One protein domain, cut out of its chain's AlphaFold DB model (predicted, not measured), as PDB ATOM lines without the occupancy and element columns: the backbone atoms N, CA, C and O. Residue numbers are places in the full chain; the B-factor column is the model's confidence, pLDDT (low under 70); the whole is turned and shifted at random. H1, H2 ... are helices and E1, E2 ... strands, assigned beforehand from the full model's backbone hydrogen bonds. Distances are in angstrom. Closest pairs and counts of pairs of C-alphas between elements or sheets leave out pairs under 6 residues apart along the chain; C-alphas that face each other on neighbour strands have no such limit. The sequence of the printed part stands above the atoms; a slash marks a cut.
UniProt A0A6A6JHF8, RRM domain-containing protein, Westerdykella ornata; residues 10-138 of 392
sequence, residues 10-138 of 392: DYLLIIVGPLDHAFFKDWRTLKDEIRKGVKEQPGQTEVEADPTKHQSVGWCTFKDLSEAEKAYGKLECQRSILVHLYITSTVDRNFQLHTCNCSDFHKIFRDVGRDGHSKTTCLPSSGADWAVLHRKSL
ATOM      1  N   ASP A  10      89.015 -39.310  36.427       81.69
ATOM      2  CA  ASP A  10      88.095 -38.643  35.512       81.69
ATOM      3  C   ASP A  10      88.803 -37.410  34.945       81.69
ATOM      4  O   ASP A  10      89.495 -36.685  35.663       81.69
ATOM      5  N   TYR A  11      88.608 -37.115  33.667       85.12
ATOM      6  CA  TYR A  11      89.242 -35.976  33.008       85.12
ATOM      7  C   TYR A  11      88.232 -34.849  32.813       85.12
ATOM      8  O   TYR A  11      87.091 -35.076  32.403       85.12
ATOM      9  N   LEU A  12      88.639 -33.617  33.101       86.12
ATOM     10  CA  LEU A  12      87.814 -32.420  32.989       86.12
ATOM     11  C   LEU A  12      88.436 -31.459  31.985       86.12
ATOM     12  O   LEU A  12      89.505 -30.910  32.224       86.12
ATOM     13  N   LEU A  13      87.727 -31.207  30.893       87.12
ATOM     14  CA  LEU A  13      88.107 -30.212  29.903       87.12
ATOM     15  C   LEU A  13      87.294 -28.941  30.142       87.12
ATOM     16  O   LEU A  13      86.062 -28.993  30.166       87.12
ATOM     17  N   ILE A  14      87.977 -27.816  30.318       86.31
ATOM     18  CA  ILE A  14      87.398 -26.481  30.469       86.31
ATOM     19  C   ILE A  14      87.809 -25.646  29.260       86.31
ATOM     20  O   ILE A  14      88.942 -25.713  28.794       86.31
ATOM     21  N   ILE A  15      86.861 -24.894  28.721       86.94
ATOM     22  CA  ILE A  15      86.978 -24.171  27.461       86.94
ATOM     23  C   ILE A  15      86.473 -22.758  27.722       86.94
ATOM     24  O   ILE A  15      85.342 -22.586  28.169       86.94
ATOM     25  N   VAL A  16      87.282 -21.747  27.440       84.75
ATOM     26  CA  VAL A  16      86.952 -20.335  27.646       84.75
ATOM     27  C   VAL A  16      87.119 -19.596  26.326       84.75
ATOM     28  O   VAL A  16      88.137 -19.727  25.654       84.75
ATOM     29  N   GLY A  17      86.140 -18.792  25.936       82.00
ATOM     30  CA  GLY A  17      86.262 -17.960  24.742       82.00
ATOM     31  C   GLY A  17      85.259 -16.811  24.716       82.00
ATOM     32  O   GLY A  17      84.587 -16.557  25.716       82.00
ATOM     33  N   PRO A  18      85.177 -16.065  23.605       78.44
ATOM     34  CA  PRO A  18      84.290 -14.911  23.492       78.44
ATOM     35  C   PRO A  18      82.810 -15.323  23.488       78.44
ATOM     36  O   PRO A  18      82.466 -16.397  22.994       78.44
ATOM     37  N   LEU A  19      81.931 -14.451  24.006       73.94
ATOM     38  CA  LEU A  19      80.470 -14.675  24.037       73.94
ATOM     39  C   LEU A  19      79.868 -14.996  22.667       73.94
ATOM     40  O   LEU A  19      78.985 -15.841  22.570       73.94
ATOM     41  N   ASP A  20      80.363 -14.348  21.614       74.75
ATOM     42  CA  ASP A  20      79.804 -14.473  20.265       74.75
ATOM     43  C   ASP A  20      80.314 -15.715  19.513       74.75
ATOM     44  O   ASP A  20      80.030 -15.903  18.327       74.75
ATOM     45  N   HIS A  21      81.091 -16.582  20.172       77.38
ATOM     46  CA  HIS A  21      81.608 -17.784  19.534       77.38
ATOM     47  C   HIS A  21      80.493 -18.818  19.317       77.38
ATOM     48  O   HIS A  21      79.773 -19.185  20.247       77.38
ATOM     49  N   ALA A  22      80.415 -19.388  18.110       77.00
ATOM     50  CA  ALA A  22      79.375 -20.351  17.721       77.00
ATOM     51  C   ALA A  22      79.253 -21.568  18.666       77.00
ATOM     52  O   ALA A  22      78.189 -22.174  18.777       77.00
ATOM     53  N   PHE A  23      80.334 -21.910  19.368       75.44
ATOM     54  CA  PHE A  23      80.413 -23.044  20.293       75.44
ATOM     55  C   PHE A  23      79.702 -22.828  21.620       75.44
ATOM     56  O   PHE A  23      79.227 -23.795  22.212       75.44
ATOM     57  N   PHE A  24      79.608 -21.580  22.075       79.62
ATOM     58  CA  PHE A  24      79.011 -21.257  23.367       79.62
ATOM     59  C   PHE A  24      77.531 -20.888  23.271       79.62
ATOM     60  O   PHE A  24      76.933 -20.494  24.265       79.62
ATOM     61  N   LYS A  25      76.915 -21.071  22.094       79.06
ATOM     62  CA  LYS A  25      75.482 -20.832  21.903       79.06
ATOM     63  C   LYS A  25      74.630 -21.692  22.841       79.06
ATOM     64  O   LYS A  25      73.709 -21.178  23.456       79.06
ATOM     65  N   ASP A  26      74.957 -22.982  22.945       81.25
ATOM     66  CA  ASP A  26      74.273 -23.956  23.799       81.25
ATOM     67  C   ASP A  26      75.222 -25.110  24.162       81.25
ATOM     68  O   ASP A  26      76.109 -25.474  23.383       81.25
ATOM     69  N   TRP A  27      74.971 -25.785  25.290       82.25
ATOM     70  CA  TRP A  27      75.738 -26.973  25.703       82.25
ATOM     71  C   TRP A  27      75.700 -28.114  24.676       82.25
ATOM     72  O   TRP A  27      76.641 -28.902  24.584       82.25
ATOM     73  N   ARG A  28      74.615 -28.208  23.893       84.62
ATOM     74  CA  ARG A  28      74.446 -29.224  22.843       84.62
ATOM     75  C   ARG A  28      75.424 -29.004  21.698       84.62
ATOM     76  O   ARG A  28      76.091 -29.947  21.295       84.62
ATOM     77  N   THR A  29      75.554 -27.759  21.245       86.69
ATOM     78  CA  THR A  29      76.466 -27.374  20.165       86.69
ATOM     79  C   THR A  29      77.907 -27.689  20.542       86.69
ATOM     80  O   THR A  29      78.618 -28.332  19.774       86.69
ATOM     81  N   LEU A  30      78.310 -27.329  21.764       84.12
ATOM     82  CA  LEU A  30      79.631 -27.671  22.284       84.12
ATOM     83  C   LEU A  30      79.850 -29.191  22.323       84.12
ATOM     84  O   LEU A  30      80.883 -29.693  21.881       84.12
ATOM     85  N   LYS A  31      78.857 -29.937  22.821       84.88
ATOM     86  CA  LYS A  31      78.927 -31.397  22.916       84.88
ATOM     87  C   LYS A  31      79.058 -32.065  21.546       84.88
ATOM     88  O   LYS A  31      79.841 -33.003  21.401       84.88
ATOM     89  N   ASP A  32      78.318 -31.596  20.551       86.31
ATOM     90  CA  ASP A  32      78.347 -32.144  19.194       86.31
ATOM     91  C   ASP A  32      79.667 -31.834  18.477       86.31
ATOM     92  O   ASP A  32      80.203 -32.688  17.768       86.31
ATOM     93  N   GLU A  33      80.261 -30.666  18.723       84.50
ATOM     94  CA  GLU A  33      81.588 -30.337  18.192       84.50
ATOM     95  C   GLU A  33      82.697 -31.221  18.757       84.50
ATOM     96  O   GLU A  33      83.584 -31.662  18.015       84.50
ATOM     97  N   ILE A  34      82.608 -31.540  20.047       85.38
ATOM     98  CA  ILE A  34      83.526 -32.464  20.715       85.38
ATOM     99  C   ILE A  34      83.331 -33.888  20.178       85.38
ATOM    100  O   ILE A  34      84.305 -34.543  19.810       85.38
ATOM    101  N   ARG A  35      82.083 -34.352  20.029       84.56
ATOM    102  CA  ARG A  35      81.757 -35.691  19.492       84.56
ATOM    103  C   ARG A  35      82.316 -35.947  18.097       84.56
ATOM    104  O   ARG A  35      82.674 -37.070  17.779       84.56
ATOM    105  N   LYS A  36      82.439 -34.919  17.260       83.00
ATOM    106  CA  LYS A  36      83.054 -35.057  15.930       83.00
ATOM    107  C   LYS A  36      84.538 -35.486  15.977       83.00
ATOM    108  O   LYS A  36      85.070 -35.837  14.932       83.00
ATOM    109  N   GLY A  37      85.228 -35.380  17.119       74.81
ATOM    110  CA  GLY A  37      86.645 -35.757  17.280       74.81
ATOM    111  C   GLY A  37      86.901 -36.933  18.228       74.81
ATOM    112  O   GLY A  37      88.049 -37.342  18.389       74.81
ATOM    113  N   VAL A  38      85.852 -37.467  18.852       82.81
ATOM    114  CA  VAL A  38      85.922 -38.416  19.970       82.81
ATOM    115  C   VAL A  38      85.047 -39.624  19.626       82.81
ATOM    116  O   VAL A  38      83.947 -39.467  19.104       82.81
ATOM    117  N   LYS A  39      85.542 -40.838  19.874       74.31
ATOM    118  CA  LYS A  39      84.819 -42.092  19.616       74.31
ATOM    119  C   LYS A  39      83.725 -42.338  20.655       74.31
ATOM    120  O   LYS A  39      82.661 -42.848  20.310       74.31
ATOM    121  N   GLU A  40      83.980 -41.977  21.911       75.38
ATOM    122  CA  GLU A  40      83.029 -42.142  23.013       75.38
ATOM    123  C   GLU A  40      82.206 -40.879  23.298       75.38
ATOM    124  O   GLU A  40      82.568 -39.761  22.927       75.38
ATOM    125  N   GLN A  41      81.064 -41.036  23.978       73.75
ATOM    126  CA  GLN A  41      80.266 -39.874  24.355       73.75
ATOM    127  C   GLN A  41      80.950 -39.088  25.483       73.75
ATOM    128  O   GLN A  41      81.116 -39.639  26.575       73.75
ATOM    129  N   PRO A  42      81.241 -37.785  25.285       80.00
ATOM    130  CA  PRO A  42      81.625 -36.927  26.396       80.00
ATOM    131  C   PRO A  42      80.498 -36.922  27.433       80.00
ATOM    132  O   PRO A  42      79.307 -36.987  27.093       80.00
ATOM    133  N   GLY A  43      80.884 -36.874  28.704       79.94
ATOM    134  CA  GLY A  43      79.982 -36.966  29.844       79.94
ATOM    135  C   GLY A  43      79.134 -35.706  30.034       79.94
ATOM    136  O   GLY A  43      78.470 -35.223  29.109       79.94
ATOM    137  N   GLN A  44      79.099 -35.186  31.259       80.50
ATOM    138  CA  GLN A  44      78.343 -33.971  31.556       80.50
ATOM    139  C   GLN A  44      78.969 -32.798  30.806       80.50
ATOM    140  O   GLN A  44      80.175 -32.588  30.909       80.50
ATOM    141  N   THR A  45      78.164 -32.069  30.037       85.50
ATOM    142  CA  THR A  45      78.594 -30.900  29.263       85.50
ATOM    143  C   THR A  45      77.695 -29.734  29.612       85.50
ATOM    144  O   THR A  45      76.476 -29.857  29.501       85.50
ATOM    145  N   GLU A  46      78.290 -28.623  30.020       81.81
ATOM    146  CA  GLU A  46      77.575 -27.398  30.365       81.81
ATOM    147  C   GLU A  46      78.305 -26.197  29.776       81.81
ATOM    148  O   GLU A  46      79.508 -26.251  29.510       81.81
ATOM    149  N   VAL A  47      77.540 -25.137  29.527       86.19
ATOM    150  CA  VAL A  47      78.031 -23.858  29.025       86.19
ATOM    151  C   VAL A  47      77.408 -22.763  29.871       86.19
ATOM    152  O   VAL A  47      76.197 -22.747  30.088       86.19
ATOM    153  N   GLU A  48      78.249 -21.858  30.343       81.69
ATOM    154  CA  GLU A  48      77.895 -20.698  31.138       81.69
ATOM    155  C   GLU A  48      78.422 -19.445  30.439       81.69
ATOM    156  O   GLU A  48      79.619 -19.304  30.188       81.69
ATOM    157  N   ALA A  49      77.513 -18.536  30.110       77.31
ATOM    158  CA  ALA A  49      77.855 -17.234  29.567       77.31
ATOM    159  C   ALA A  49      78.080 -16.247  30.721       77.31
ATOM    160  O   ALA A  49      77.211 -16.099  31.582       77.31
ATOM    161  N   ASP A  50      79.215 -15.547  30.721       73.12
ATOM    162  CA  ASP A  50      79.483 -14.421  31.617       73.12
ATOM    163  C   ASP A  50      79.343 -13.105  30.824       73.12
ATOM    164  O   ASP A  50      80.319 -12.614  30.234       73.12
ATOM    165  N   PRO A  51      78.135 -12.498  30.795       69.38
ATOM    166  CA  PRO A  51      77.891 -11.256  30.065       69.38
ATOM    167  C   PRO A  51      78.721 -10.082  30.600       69.38
ATOM    168  O   PRO A  51      78.953  -9.118  29.878       69.38
ATOM    169  N   THR A  52      79.209 -10.148  31.845       69.06
ATOM    170  CA  THR A  52      79.987  -9.054  32.444       69.06
ATOM    171  C   THR A  52      81.409  -8.997  31.894       69.06
ATOM    172  O   THR A  52      81.943  -7.912  31.667       69.06
ATOM    173  N   LYS A  53      82.001 -10.160  31.606       65.62
ATOM    174  CA  LYS A  53      83.378 -10.288  31.098       65.62
ATOM    175  C   LYS A  53      83.470 -10.434  29.587       65.62
ATOM    176  O   LYS A  53      84.562 -10.590  29.055       65.62
ATOM    177  N   HIS A  54      82.332 -10.380  28.904       74.81
ATOM    178  CA  HIS A  54      82.240 -10.613  27.468       74.81
ATOM    179  C   HIS A  54      82.764 -12.007  27.043       74.81
ATOM    180  O   HIS A  54      83.269 -12.190  25.934       74.81
ATOM    181  N   GLN A  55      82.653 -13.000  27.936       78.69
ATOM    182  CA  GLN A  55      83.218 -14.342  27.768       78.69
ATOM    183  C   GLN A  55      82.186 -15.438  28.036       78.69
ATOM    184  O   GLN A  55      81.188 -15.238  28.723       78.69
ATOM    185  N   SER A  56      82.437 -16.620  27.491       80.94
ATOM    186  CA  SER A  56      81.693 -17.842  27.768       80.94
ATOM    187  C   SER A  56      82.633 -18.965  28.159       80.94
ATOM    188  O   SER A  56      83.764 -19.054  27.680       80.94
ATOM    189  N   VAL A  57      82.137 -19.816  29.047       83.44
ATOM    190  CA  VAL A  57      82.872 -20.915  29.656       83.44
ATOM    191  C   VAL A  57      82.082 -22.184  29.412       83.44
ATOM    192  O   VAL A  57      80.919 -22.284  29.781       83.44
ATOM    193  N   GLY A  58      82.706 -23.166  28.790       85.56
ATOM    194  CA  GLY A  58      82.163 -24.499  28.608       85.56
ATOM    195  C   GLY A  58      83.013 -25.510  29.351       85.56
ATOM    196  O   GLY A  58      84.227 -25.353  29.447       85.56
ATOM    197  N   TRP A  59      82.405 -26.573  29.858       87.31
ATOM    198  CA  TRP A  59      83.167 -27.697  30.391       87.31
ATOM    199  C   TRP A  59      82.544 -29.031  30.030       87.31
ATOM    200  O   TRP A  59      81.326 -29.154  29.889       87.31
ATOM    201  N   CYS A  60      83.388 -30.052  29.918       87.00
ATOM    202  CA  CYS A  60      82.962 -31.426  29.689       87.00
ATOM    203  C   CYS A  60      83.859 -32.443  30.406       87.00
ATOM    204  O   CYS A  60      85.014 -32.161  30.715       87.00
ATOM    205  N   THR A  61      83.305 -33.617  30.719       86.56
ATOM    206  CA  THR A  61      84.038 -34.706  31.391       86.56
ATOM    207  C   THR A  61      84.313 -35.872  30.457       86.56
ATOM    208  O   THR A  61      83.438 -36.240  29.669       86.56
ATOM    209  N   PHE A  62      85.455 -36.528  30.628       85.25
ATOM    210  CA  PHE A  62      85.837 -37.747  29.919       85.25
ATOM    211  C   PHE A  62      86.300 -38.813  30.904       85.25
ATOM    212  O   PHE A  62      86.790 -38.493  31.982       85.25
ATOM    213  N   LYS A  63      86.141 -40.078  30.514       83.75
ATOM    214  CA  LYS A  63      86.642 -41.231  31.273       83.75
ATOM    215  C   LYS A  63      88.035 -41.668  30.827       83.75
ATOM    216  O   LYS A  63      88.762 -42.250  31.616       83.75
ATOM    217  N   ASP A  64      88.395 -41.348  29.584       83.94
ATOM    218  CA  ASP A  64      89.657 -41.749  28.974       83.94
ATOM    219  C   ASP A  64      90.504 -40.531  28.609       83.94
ATOM    220  O   ASP A  64      90.025 -39.596  27.956       83.94
ATOM    221  N   LEU A  65      91.791 -40.583  28.962       83.75
ATOM    222  CA  LEU A  65      92.747 -39.517  28.667       83.75
ATOM    223  C   LEU A  65      92.920 -39.309  27.159       83.75
ATOM    224  O   LEU A  65      92.878 -38.180  26.684       83.75
ATOM    225  N   SER A  66      93.055 -40.396  26.392       85.38
ATOM    226  CA  SER A  66      93.273 -40.325  24.938       85.38
ATOM    227  C   SER A  66      92.115 -39.633  24.212       85.38
ATOM    228  O   SER A  66      92.319 -38.897  23.247       85.38
ATOM    229  N   GLU A  67      90.888 -39.847  24.680       85.69
ATOM    230  CA  GLU A  67      89.697 -39.198  24.138       85.69
ATOM    231  C   GLU A  67      89.639 -37.716  24.544       85.69
ATOM    232  O   GLU A  67      89.314 -36.860  23.716       85.69
ATOM    233  N   ALA A  68      90.038 -37.392  25.778       85.88
ATOM    234  CA  ALA A  68      90.153 -36.014  26.245       85.88
ATOM    235  C   ALA A  68      91.226 -35.217  25.478       85.88
ATOM    236  O   ALA A  68      90.999 -34.061  25.124       85.88
ATOM    237  N   GLU A  69      92.365 -35.833  25.150       85.75
ATOM    238  CA  GLU A  69      93.436 -35.224  24.349       85.75
ATOM    239  C   GLU A  69      93.007 -34.962  22.900       85.75
ATOM    240  O   GLU A  69      93.330 -33.917  22.336       85.75
ATOM    241  N   LYS A  70      92.219 -35.861  22.296       86.69
ATOM    242  CA  LYS A  70      91.639 -35.627  20.959       86.69
ATOM    243  C   LYS A  70      90.660 -34.460  20.966       86.69
ATOM    244  O   LYS A  70      90.682 -33.633  20.052       86.69
ATOM    245  N   ALA A  71      89.813 -34.377  21.995       85.69
ATOM    246  CA  ALA A  71      88.917 -33.241  22.180       85.69
ATOM    247  C   ALA A  71      89.707 -31.935  22.348       85.69
ATOM    248  O   ALA A  71      89.387 -30.940  21.695       85.69
ATOM    249  N   TYR A  72      90.765 -31.964  23.165       86.19
ATOM    250  CA  TYR A  72      91.672 -30.840  23.372       86.19
ATOM    251  C   TYR A  72      92.312 -30.382  22.058       86.19
ATOM    252  O   TYR A  72      92.129 -29.229  21.678       86.19
ATOM    253  N   GLY A  73      92.975 -31.272  21.311       82.69
ATOM    254  CA  GLY A  73      93.686 -30.896  20.083       82.69
ATOM    255  C   GLY A  73      92.764 -30.311  19.012       82.69
ATOM    256  O   GLY A  73      93.150 -29.424  18.252       82.69
ATOM    257  N   LYS A  74      91.498 -30.738  18.985       83.62
ATOM    258  CA  LYS A  74      90.502 -30.169  18.078       83.62
ATOM    259  C   LYS A  74      90.087 -28.744  18.461       83.62
ATOM    260  O   LYS A  74      89.859 -27.915  17.579       83.62
ATOM    261  N   LEU A  75      89.950 -28.476  19.756       81.75
ATOM    262  CA  LEU A  75      89.541 -27.172  20.276       81.75
ATOM    263  C   LEU A  75      90.709 -26.185  20.334       81.75
ATOM    264  O   LEU A  75      90.503 -25.002  20.101       81.75
ATOM    265  N   GLU A  76      91.933 -26.661  20.556       77.38
ATOM    266  CA  GLU A  76      93.158 -25.858  20.498       77.38
ATOM    267  C   GLU A  76      93.392 -25.267  19.100       77.38
ATOM    268  O   GLU A  76      93.846 -24.133  18.973       77.38
ATOM    269  N   CYS A  77      93.005 -25.988  18.041       71.25
ATOM    270  CA  CYS A  77      93.090 -25.490  16.665       71.25
ATOM    271  C   CYS A  77      92.117 -24.331  16.361       71.25
ATOM    272  O   CYS A  77      92.177 -23.740  15.278       71.25
ATOM    273  N   GLN A  78      91.188 -24.013  17.267       72.88
ATOM    274  CA  GLN A  78      90.218 -22.938  17.078       72.88
ATOM    275  C   GLN A  78      90.818 -21.593  17.486       72.88
ATOM    276  O   GLN A  78      91.373 -21.428  18.570       72.88
ATOM    277  N   ARG A  79      90.673 -20.586  16.620       63.94
ATOM    278  CA  ARG A  79      91.145 -19.235  16.933       63.94
ATOM    279  C   ARG A  79      90.303 -18.627  18.054       63.94
ATOM    280  O   ARG A  79      89.081 -18.682  18.021       63.94
ATOM    281  N   SER A  80      90.986 -17.982  18.993       71.44
ATOM    282  CA  SER A  80      90.407 -17.235  20.117       71.44
ATOM    283  C   SER A  80      89.660 -18.090  21.148       71.44
ATOM    284  O   SER A  80      88.768 -17.578  21.822       71.44
ATOM    285  N   ILE A  81      90.031 -19.366  21.300       78.56
ATOM    286  CA  ILE A  81      89.511 -20.240  22.356       78.56
ATOM    287  C   ILE A  81      90.666 -20.739  23.216       78.56
ATOM    288  O   ILE A  81      91.637 -21.307  22.724       78.56
ATOM    289  N   LEU A  82      90.524 -20.549  24.516       79.62
ATOM    290  CA  LEU A  82      91.413 -21.071  25.531       79.62
ATOM    291  C   LEU A  82      90.868 -22.410  26.035       79.62
ATOM    292  O   LEU A  82      89.672 -22.554  26.279       79.62
ATOM    293  N   VAL A  83      91.737 -23.404  26.174       83.88
ATOM    294  CA  VAL A  83      91.379 -24.766  26.564       83.88
ATOM    295  C   VAL A  83      92.324 -25.241  27.662       83.88
ATOM    296  O   VAL A  83      93.545 -25.173  27.523       83.88
ATOM    297  N   HIS A  84      91.747 -25.759  28.740       82.69
ATOM    298  CA  HIS A  84      92.437 -26.394  29.854       82.69
ATOM    299  C   HIS A  84      91.947 -27.833  30.008       82.69
ATOM    300  O   HIS A  84      90.746 -28.068  30.143       82.69
ATOM    301  N   LEU A  85      92.857 -28.800  30.046       84.69
ATOM    302  CA  LEU A  85      92.547 -30.186  30.381       84.69
ATOM    303  C   LEU A  85      93.111 -30.509  31.764       84.69
ATOM    304  O   LEU A  85      94.306 -30.368  31.997       84.69
ATOM    305  N   TYR A  86      92.252 -30.957  32.672       83.31
ATOM    306  CA  TYR A  86      92.597 -31.355  34.033       83.31
ATOM    307  C   TYR A  86      92.374 -32.854  34.239       83.31
ATOM    308  O   TYR A  86      91.371 -33.411  33.792       83.31
ATOM    309  N   ILE A  87      93.274 -33.484  34.988       82.81
ATOM    310  CA  ILE A  87      93.088 -34.801  35.593       82.81
ATOM    311  C   ILE A  87      92.433 -34.587  36.954       82.81
ATOM    312  O   ILE A  87      92.910 -33.791  37.772       82.81
ATOM    313  N   THR A  88      91.318 -35.266  37.192       77.38
ATOM    314  CA  THR A  88      90.550 -35.159  38.430       77.38
ATOM    315  C   THR A  88      90.520 -36.518  39.123       77.38
ATOM    316  O   THR A  88      90.120 -37.525  38.541       77.38
ATOM    317  N   SER A  89      90.973 -36.557  40.377       66.06
ATOM    318  CA  SER A  89      90.870 -37.756  41.215       66.06
ATOM    319  C   SER A  89      89.596 -37.666  42.047       66.06
ATOM    320  O   SER A  89      89.437 -36.754  42.867       66.06
ATOM    321  N   THR A  90      88.689 -38.634  41.881       58.91
ATOM    322  CA  THR A  90      87.490 -38.742  42.728       58.91
ATOM    323  C   THR A  90      87.834 -39.061  44.185       58.91
ATOM    324  O   THR A  90      86.998 -38.864  45.066       58.91
ATOM    325  N   VAL A  91      89.046 -39.569  44.436       54.78
ATOM    326  CA  VAL A  91      89.523 -39.997  45.757       54.78
ATOM    327  C   VAL A  91      90.131 -38.823  46.523       54.78
ATOM    328  O   VAL A  91      89.764 -38.589  47.672       54.78
ATOM    329  N   ASP A  92      90.981 -38.030  45.869       55.50
ATOM    330  CA  ASP A  92      91.809 -37.033  46.561       55.50
ATOM    331  C   ASP A  92      91.290 -35.598  46.431       55.50
ATOM    332  O   ASP A  92      91.867 -34.680  47.012       55.50
ATOM    333  N   ARG A  93      90.212 -35.377  45.657       59.69
ATOM    334  CA  ARG A  93      89.675 -34.040  45.320       59.69
ATOM    335  C   ARG A  93      90.741 -33.077  44.778       59.69
ATOM    336  O   ARG A  93      90.592 -31.858  44.865       59.69
ATOM    337  N   ASN A  94      91.805 -33.639  44.215       63.16
ATOM    338  CA  ASN A  94      92.898 -32.906  43.612       63.16
ATOM    339  C   ASN A  94      92.642 -32.774  42.112       63.16
ATOM    340  O   ASN A  94      92.222 -33.724  41.447       63.16
ATOM    341  N   PHE A  95      92.916 -31.576  41.604       70.25
ATOM    342  CA  PHE A  95      92.855 -31.243  40.188       70.25
ATOM    343  C   PHE A  95      94.282 -30.964  39.731       70.25
ATOM    344  O   PHE A  95      94.906 -30.013  40.205       70.25
ATOM    345  N   GLN A  96      94.809 -31.803  38.847       74.94
ATOM    346  CA  GLN A  96      96.119 -31.599  38.238       74.94
ATOM    347  C   GLN A  96      95.914 -31.146  36.799       74.94
ATOM    348  O   GLN A  96      95.140 -31.752  36.065       74.94
ATOM    349  N   LEU A  97      96.563 -30.058  36.392       77.38
ATOM    350  CA  LEU A  97      96.509 -29.632  34.999       77.38
ATOM    351  C   LEU A  97      97.335 -30.600  34.146       77.38
ATOM    352  O   LEU A  97      98.518 -30.796  34.412       77.38
ATOM    353  N   HIS A  98      96.707 -31.165  33.119       79.69
ATOM    354  CA  HIS A  98      97.360 -32.011  32.125       79.69
ATOM    355  C   HIS A  98      97.960 -31.169  31.000       79.69
ATOM    356  O   HIS A  98      99.170 -31.195  30.789       79.69
ATOM    357  N   THR A  99      97.115 -30.403  30.299       78.25
ATOM    358  CA  THR A  99      97.513 -29.580  29.145       78.25
ATOM    359  C   THR A  99      96.758 -28.252  29.077       78.25
ATOM    360  O   THR A  99      95.598 -28.158  29.491       78.25
ATOM    361  N   CYS A 100      97.408 -27.210  28.549       80.88
ATOM    362  CA  CYS A 100      96.790 -25.910  28.273       80.88
ATOM    363  C   CYS A 100      97.386 -25.216  27.038       80.88
ATOM    364  O   CYS A 100      98.587 -25.333  26.786       80.88
ATOM    365  N   ASN A 101      96.563 -24.434  26.322       74.75
ATOM    366  CA  ASN A 101      96.968 -23.650  25.141       74.75
ATOM    367  C   ASN A 101      97.218 -22.157  25.452       74.75
ATOM    368  O   ASN A 101      97.263 -21.310  24.559       74.75
ATOM    369  N   CYS A 102      97.378 -21.802  26.730       68.00
ATOM    370  CA  CYS A 102      97.454 -20.406  27.180       68.00
ATOM    371  C   CYS A 102      98.677 -19.643  26.650       68.00
ATOM    372  O   CYS A 102      98.615 -18.418  26.522       68.00
ATOM    373  N   SER A 103      99.768 -20.339  26.307       62.47
ATOM    374  CA  SER A 103     100.966 -19.735  25.704       62.47
ATOM    375  C   SER A 103     100.664 -19.026  24.382       62.47
ATOM    376  O   SER A 103     101.258 -17.990  24.082       62.47
ATOM    377  N   ASP A 104      99.696 -19.540  23.625       59.25
ATOM    378  CA  ASP A 104      99.417 -19.093  22.260       59.25
ATOM    379  C   ASP A 104      98.442 -17.903  22.235       59.25
ATOM    380  O   ASP A 104      98.344 -17.167  21.249       59.25
ATOM    381  N   PHE A 105      97.761 -17.657  23.360       60.78
ATOM    382  CA  PHE A 105      96.646 -16.717  23.474       60.78
ATOM    383  C   PHE A 105      96.917 -15.475  24.339       60.78
ATOM    384  O   PHE A 105      96.046 -14.607  24.455       60.78
ATOM    385  N   HIS A 106      98.151 -15.303  24.833       51.06
ATOM    386  CA  HIS A 106      98.595 -14.155  25.641       51.06
ATOM    387  C   HIS A 106      98.320 -12.773  24.995       51.06
ATOM    388  O   HIS A 106      98.258 -11.745  25.668       51.06
ATOM    389  N   LYS A 107      98.176 -12.691  23.664       45.12
ATOM    390  CA  LYS A 107      97.897 -11.420  22.965       45.12
ATOM    391  C   LYS A 107      96.407 -11.062  22.881       45.12
ATOM    392  O   LYS A 107      96.096  -9.894  22.662       45.12
ATOM    393  N   ILE A 108      95.507 -12.038  23.024       49.06
ATOM    394  CA  ILE A 108      94.058 -11.870  22.805       49.06
ATOM    395  C   ILE A 108      93.316 -11.746  24.141       49.06
ATOM    396  O   ILE A 108      92.419 -10.916  24.269       49.06
ATOM    397  N   PHE A 109      93.736 -12.493  25.162       51.66
ATOM    398  CA  PHE A 109      93.173 -12.393  26.505       51.66
ATOM    399  C   PHE A 109      94.099 -11.539  27.374       51.66
ATOM    400  O   PHE A 109      95.126 -12.012  27.850       51.66
ATOM    401  N   ARG A 110      93.742 -10.260  27.570       42.47
ATOM    402  CA  ARG A 110      94.531  -9.275  28.345       42.47
ATOM    403  C   ARG A 110      94.798  -9.682  29.804       42.47
ATOM    404  O   ARG A 110      95.698  -9.116  30.414       42.47
ATOM    405  N   ASP A 111      94.051 -10.656  30.322       47.62
ATOM    406  CA  ASP A 111      94.153 -11.161  31.696       47.62
ATOM    407  C   ASP A 111      95.080 -12.388  31.836       47.62
ATOM    408  O   ASP A 111      95.351 -12.838  32.949       47.62
ATOM    409  N   VAL A 112      95.589 -12.935  30.726       49.75
ATOM    410  CA  VAL A 112      96.534 -14.063  30.718       49.75
ATOM    411  C   VAL A 112      97.943 -13.468  30.723       49.75
ATOM    412  O   VAL A 112      98.341 -12.870  29.734       49.75
ATOM    413  N   GLY A 113      98.661 -13.540  31.850       44.81
ATOM    414  CA  GLY A 113      99.985 -12.921  32.045       44.81
ATOM    415  C   GLY A 113     101.157 -13.702  31.425       44.81
ATOM    416  O   GLY A 113     101.074 -14.910  31.232       44.81
ATOM    417  N   ARG A 114     102.268 -13.013  31.114       38.53
ATOM    418  CA  ARG A 114     103.290 -13.463  30.131       38.53
ATOM    419  C   ARG A 114     104.207 -14.576  30.616       38.53
ATOM    420  O   ARG A 114     104.742 -15.307  29.793       38.53
ATOM    421  N   ASP A 115     104.287 -14.756  31.931       42.94
ATOM    422  CA  ASP A 115     105.333 -15.558  32.573       42.94
ATOM    423  C   ASP A 115     104.781 -16.700  33.454       42.94
ATOM    424  O   ASP A 115     105.492 -17.230  34.303       42.94
ATOM    425  N   GLY A 116     103.505 -17.079  33.290       42.28
ATOM    426  CA  GLY A 116     102.816 -18.040  34.171       42.28
ATOM    427  C   GLY A 116     102.246 -19.296  33.505       42.28
ATOM    428  O   GLY A 116     101.486 -20.009  34.160       42.28
ATOM    429  N   HIS A 117     102.549 -19.547  32.228       51.16
ATOM    430  CA  HIS A 117     101.876 -20.579  31.434       51.16
ATOM    431  C   HIS A 117     102.881 -21.509  30.745       51.16
ATOM    432  O   HIS A 117     103.503 -21.149  29.747       51.16
ATOM    433  N   SER A 118     103.027 -22.719  31.284       46.38
ATOM    434  CA  SER A 118     103.681 -23.856  30.623       46.38
ATOM    435  C   SER A 118     102.612 -24.878  30.220       46.38
ATOM    436  O   SER A 118     101.535 -24.881  30.818       46.38
ATOM    437  N   LYS A 119     102.905 -25.791  29.278       48.91
ATOM    438  CA  LYS A 119     101.983 -26.881  28.887       48.91
ATOM    439  C   LYS A 119     101.418 -27.658  30.083       48.91
ATOM    440  O   LYS A 119     100.346 -28.220  29.953       48.91
ATOM    441  N   THR A 120     102.101 -27.667  31.227       46.25
ATOM    442  CA  THR A 120     101.717 -28.395  32.446       46.25
ATOM    443  C   THR A 120     101.533 -27.482  33.663       46.25
ATOM    444  O   THR A 120     101.295 -27.947  34.774       46.25
ATOM    445  N   THR A 121     101.662 -26.164  33.497       47.84
ATOM    446  CA  THR A 121     101.609 -25.189  34.592       47.84
ATOM    447  C   THR A 121     100.850 -23.956  34.117       47.84
ATOM    448  O   THR A 121     101.435 -22.947  33.753       47.84
ATOM    449  N   CYS A 122      99.524 -24.055  34.088       53.03
ATOM    450  CA  CYS A 122      98.608 -22.925  34.012       53.03
ATOM    451  C   CYS A 122      97.874 -22.850  35.355       53.03
ATOM    452  O   CYS A 122      97.074 -23.726  35.691       53.03
ATOM    453  N   LEU A 123      98.150 -21.812  36.149       48.12
ATOM    454  CA  LEU A 123      97.240 -21.455  37.235       48.12
ATOM    455  C   LEU A 123      95.923 -20.986  36.595       48.12
ATOM    456  O   LEU A 123      95.991 -20.308  35.569       48.12
ATOM    457  N   PRO A 124      94.748 -21.321  37.160       46.66
ATOM    458  CA  PRO A 124      93.459 -20.814  36.692       46.66
ATOM    459  C   PRO A 124      93.399 -19.296  36.929       46.66
ATOM    460  O   PRO A 124      92.887 -18.815  37.939       46.66
ATOM    461  N   SER A 125      94.022 -18.542  36.027       40.66
ATOM    462  CA  SER A 125      94.129 -17.083  36.029       40.66
ATOM    463  C   SER A 125      92.852 -16.420  35.517       40.66
ATOM    464  O   SER A 125      92.696 -15.207  35.632       40.66
ATOM    465  N   SER A 126      91.883 -17.208  35.042       41.44
ATOM    466  CA  SER A 126      90.523 -16.754  34.804       41.44
ATOM    467  C   SER A 126      89.634 -17.180  35.982       41.44
ATOM    468  O   SER A 126      89.535 -18.354  36.336       41.44
ATOM    469  N   GLY A 127      88.934 -16.233  36.615       38.53
ATOM    470  CA  GLY A 127      87.950 -16.551  37.668       38.53
ATOM    471  C   GLY A 127      86.806 -17.477  37.205       38.53
ATOM    472  O   GLY A 127      86.021 -17.936  38.031       38.53
ATOM    473  N   ALA A 128      86.717 -17.748  35.900       43.62
ATOM    474  CA  ALA A 128      85.818 -18.706  35.269       43.62
ATOM    475  C   ALA A 128      86.177 -20.164  35.607       43.62
ATOM    476  O   ALA A 128      85.302 -20.922  36.026       43.62
ATOM    477  N   ASP A 129      87.459 -20.535  35.518       48.19
ATOM    478  CA  ASP A 129      87.922 -21.891  35.842       48.19
ATOM    479  C   ASP A 129      87.657 -22.214  37.325       48.19
ATOM    480  O   ASP A 129      87.173 -23.295  37.667       48.19
ATOM    481  N   TRP A 130      87.876 -21.237  38.219       47.59
ATOM    482  CA  TRP A 130      87.606 -21.372  39.659       47.59
ATOM    483  C   TRP A 130      86.128 -21.624  39.971       47.59
ATOM    484  O   TRP A 130      85.835 -22.431  40.850       47.59
ATOM    485  N   ALA A 131      85.189 -20.985  39.263       46.12
ATOM    486  CA  ALA A 131      83.752 -21.159  39.495       46.12
ATOM    487  C   ALA A 131      83.252 -22.566  39.110       46.12
ATOM    488  O   ALA A 131      82.349 -23.101  39.764       46.12
ATOM    489  N   VAL A 132      83.863 -23.169  38.085       51.38
ATOM    490  CA  VAL A 132      83.565 -24.527  37.603       51.38
ATOM    491  C   VAL A 132      84.223 -25.583  38.496       51.38
ATOM    492  O   VAL A 132      83.564 -26.534  38.925       51.38
ATOM    493  N   LEU A 133      85.495 -25.382  38.859       48.75
ATOM    494  CA  LEU A 133      86.242 -26.267  39.759       48.75
ATOM    495  C   LEU A 133      85.649 -26.269  41.185       48.75
ATOM    496  O   LEU A 133      85.488 -27.336  41.783       48.75
ATOM    497  N   HIS A 134      85.210 -25.115  41.708       42.62
ATOM    498  CA  HIS A 134      84.510 -25.042  42.998       42.62
ATOM    499  C   HIS A 134      83.161 -25.758  42.998       42.62
ATOM    500  O   HIS A 134      82.815 -26.398  43.992       42.62
ATOM    501  N   ARG A 135      82.389 -25.665  41.906       48.91
ATOM    502  CA  ARG A 135      81.099 -26.359  41.802       48.91
ATOM    503  C   ARG A 135      81.283 -27.874  41.764       48.91
ATOM    504  O   ARG A 135      80.541 -28.563  42.453       48.91
ATOM    505  N   LYS A 136      82.300 -28.400  41.069       44.75
ATOM    506  CA  LYS A 136      82.572 -29.851  41.012       44.75
ATOM    507  C   LYS A 136      83.198 -30.447  42.273       44.75
ATOM    508  O   LYS A 136      82.977 -31.624  42.536       44.75
ATOM    509  N   SER A 137      83.853 -29.642  43.111       37.09
ATOM    510  CA  SER A 137      84.206 -30.041  44.487       37.09
ATOM    511  C   SER A 137      82.966 -30.304  45.374       37.09
ATOM    512  O   SER A 137      83.061 -30.988  46.394       37.09
ATOM    513  N   LEU A 138      81.781 -29.811  44.974       36.16
ATOM    514  CA  LEU A 138      80.547 -29.820  45.769       36.16
ATOM    515  C   LEU A 138      79.415 -30.732  45.240       36.16
ATOM    516  O   LEU A 138      78.360 -30.775  45.866       36.16
TER     517      LEU A 138
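This is residues 10 to 138 of the 392 residues of the protein "RRM domain-containing protein" of Westerdykella ornata (UniProt A0A6A6JHF8). A strongly twisted sheet of five strands forms the core, with H1 and H2 over one face, their lines at a steep tilt of 69 degrees, only just short of about perpendicular, and H4 over the other face, where the sheet curls round it. H3 only grazes the sheet, and residues 106 to 126, a long stretch with no named element, loop round the outside before H4. The printed part has 129 residues, with named elements in the order E1 H1 E2 E3 H2 E4 E5 H3 H4; the class is mixed, helices and strands. The sheet runs E2 E3 E1 E4 E5, all antiparallel. The whole is compact, with a radius of gyration of the C-alphas of 13.5 A, and rounded, spanning 34 by 31 by 27 A.

E1, residues 10 to 18, starts with C-alpha 10 at (88.095, -38.643, 35.512) and is 26.9 A long. H1 is residues 27 to 35, and E2 is residues 45 to 50. E3, residues 55 to 62, is 23.6 A long. H2, residues 65 to 76, measures 15.9 A and begins with C-alpha 65 at (92.747, -39.517, 28.667). E4, residues 82 to 89, is 22.9 A long, and E5 is residues 95 to 100. H3 is residues 102 to 105. H4, residues 127 to 136, measures 14.7 A and ends with C-alpha 136 at (82.572, -29.851, 41.012).

In the sheet, N 12 and O 86 of E1 and E4 are 2.8 A apart, within hydrogen-bond range, as are N 15 and O 58 of E1 and E3, at 2.8 A. The hairpin E2 and E3 has N 48 and O 57 at 2.8 A, and the hairpin E4 and E5 has N 87 and O 96 at 2.8 A. E1, H1, E2 and E3, H2, E4 are split strand-helix-strand units, two strands running the same way with another strand between them, each with a right-handed crossover. H2 lies over E1 and E4 at a height over the sheet of 8.5 A, along the strands, at 5 degrees to E1 on the local plane; its closest C-alphas to E4 are those of Glu 76 and Val 83, 6.4 A. H1, on the same face, also has a height of 8.5 A and lies over E2 and, only just, E3, with 3 of its C-alphas there; the closest C-alphas of H1 and E2 are those of Trp 27 and Glu 46, 5.0 A. H1 and H2 are close but not clearly touching, with the C-alphas of Ile 34 and Ala 71 5.6 A apart. H4 is on the opposite face, giving three layers, helices on both faces of a sheet; its closest C-alphas to E3 are those of Ala 128 and Val 57, 6.7 A. In H1, H2 and H4 every O i to N i+4 pair is within hydrogen-bond range; H3 is too short for one.

The C-alphas farthest apart, of Val 91 and Lys 107, are 37.5 A apart. The printed part has no cut, and the link H3 to H4 is long, with 21 residues. The mean pLDDT of the printed part is 70.1; residues 51 to 53, 79, 89 to 94 and 102 to 138 are under 70, and H4 has a mean of 46.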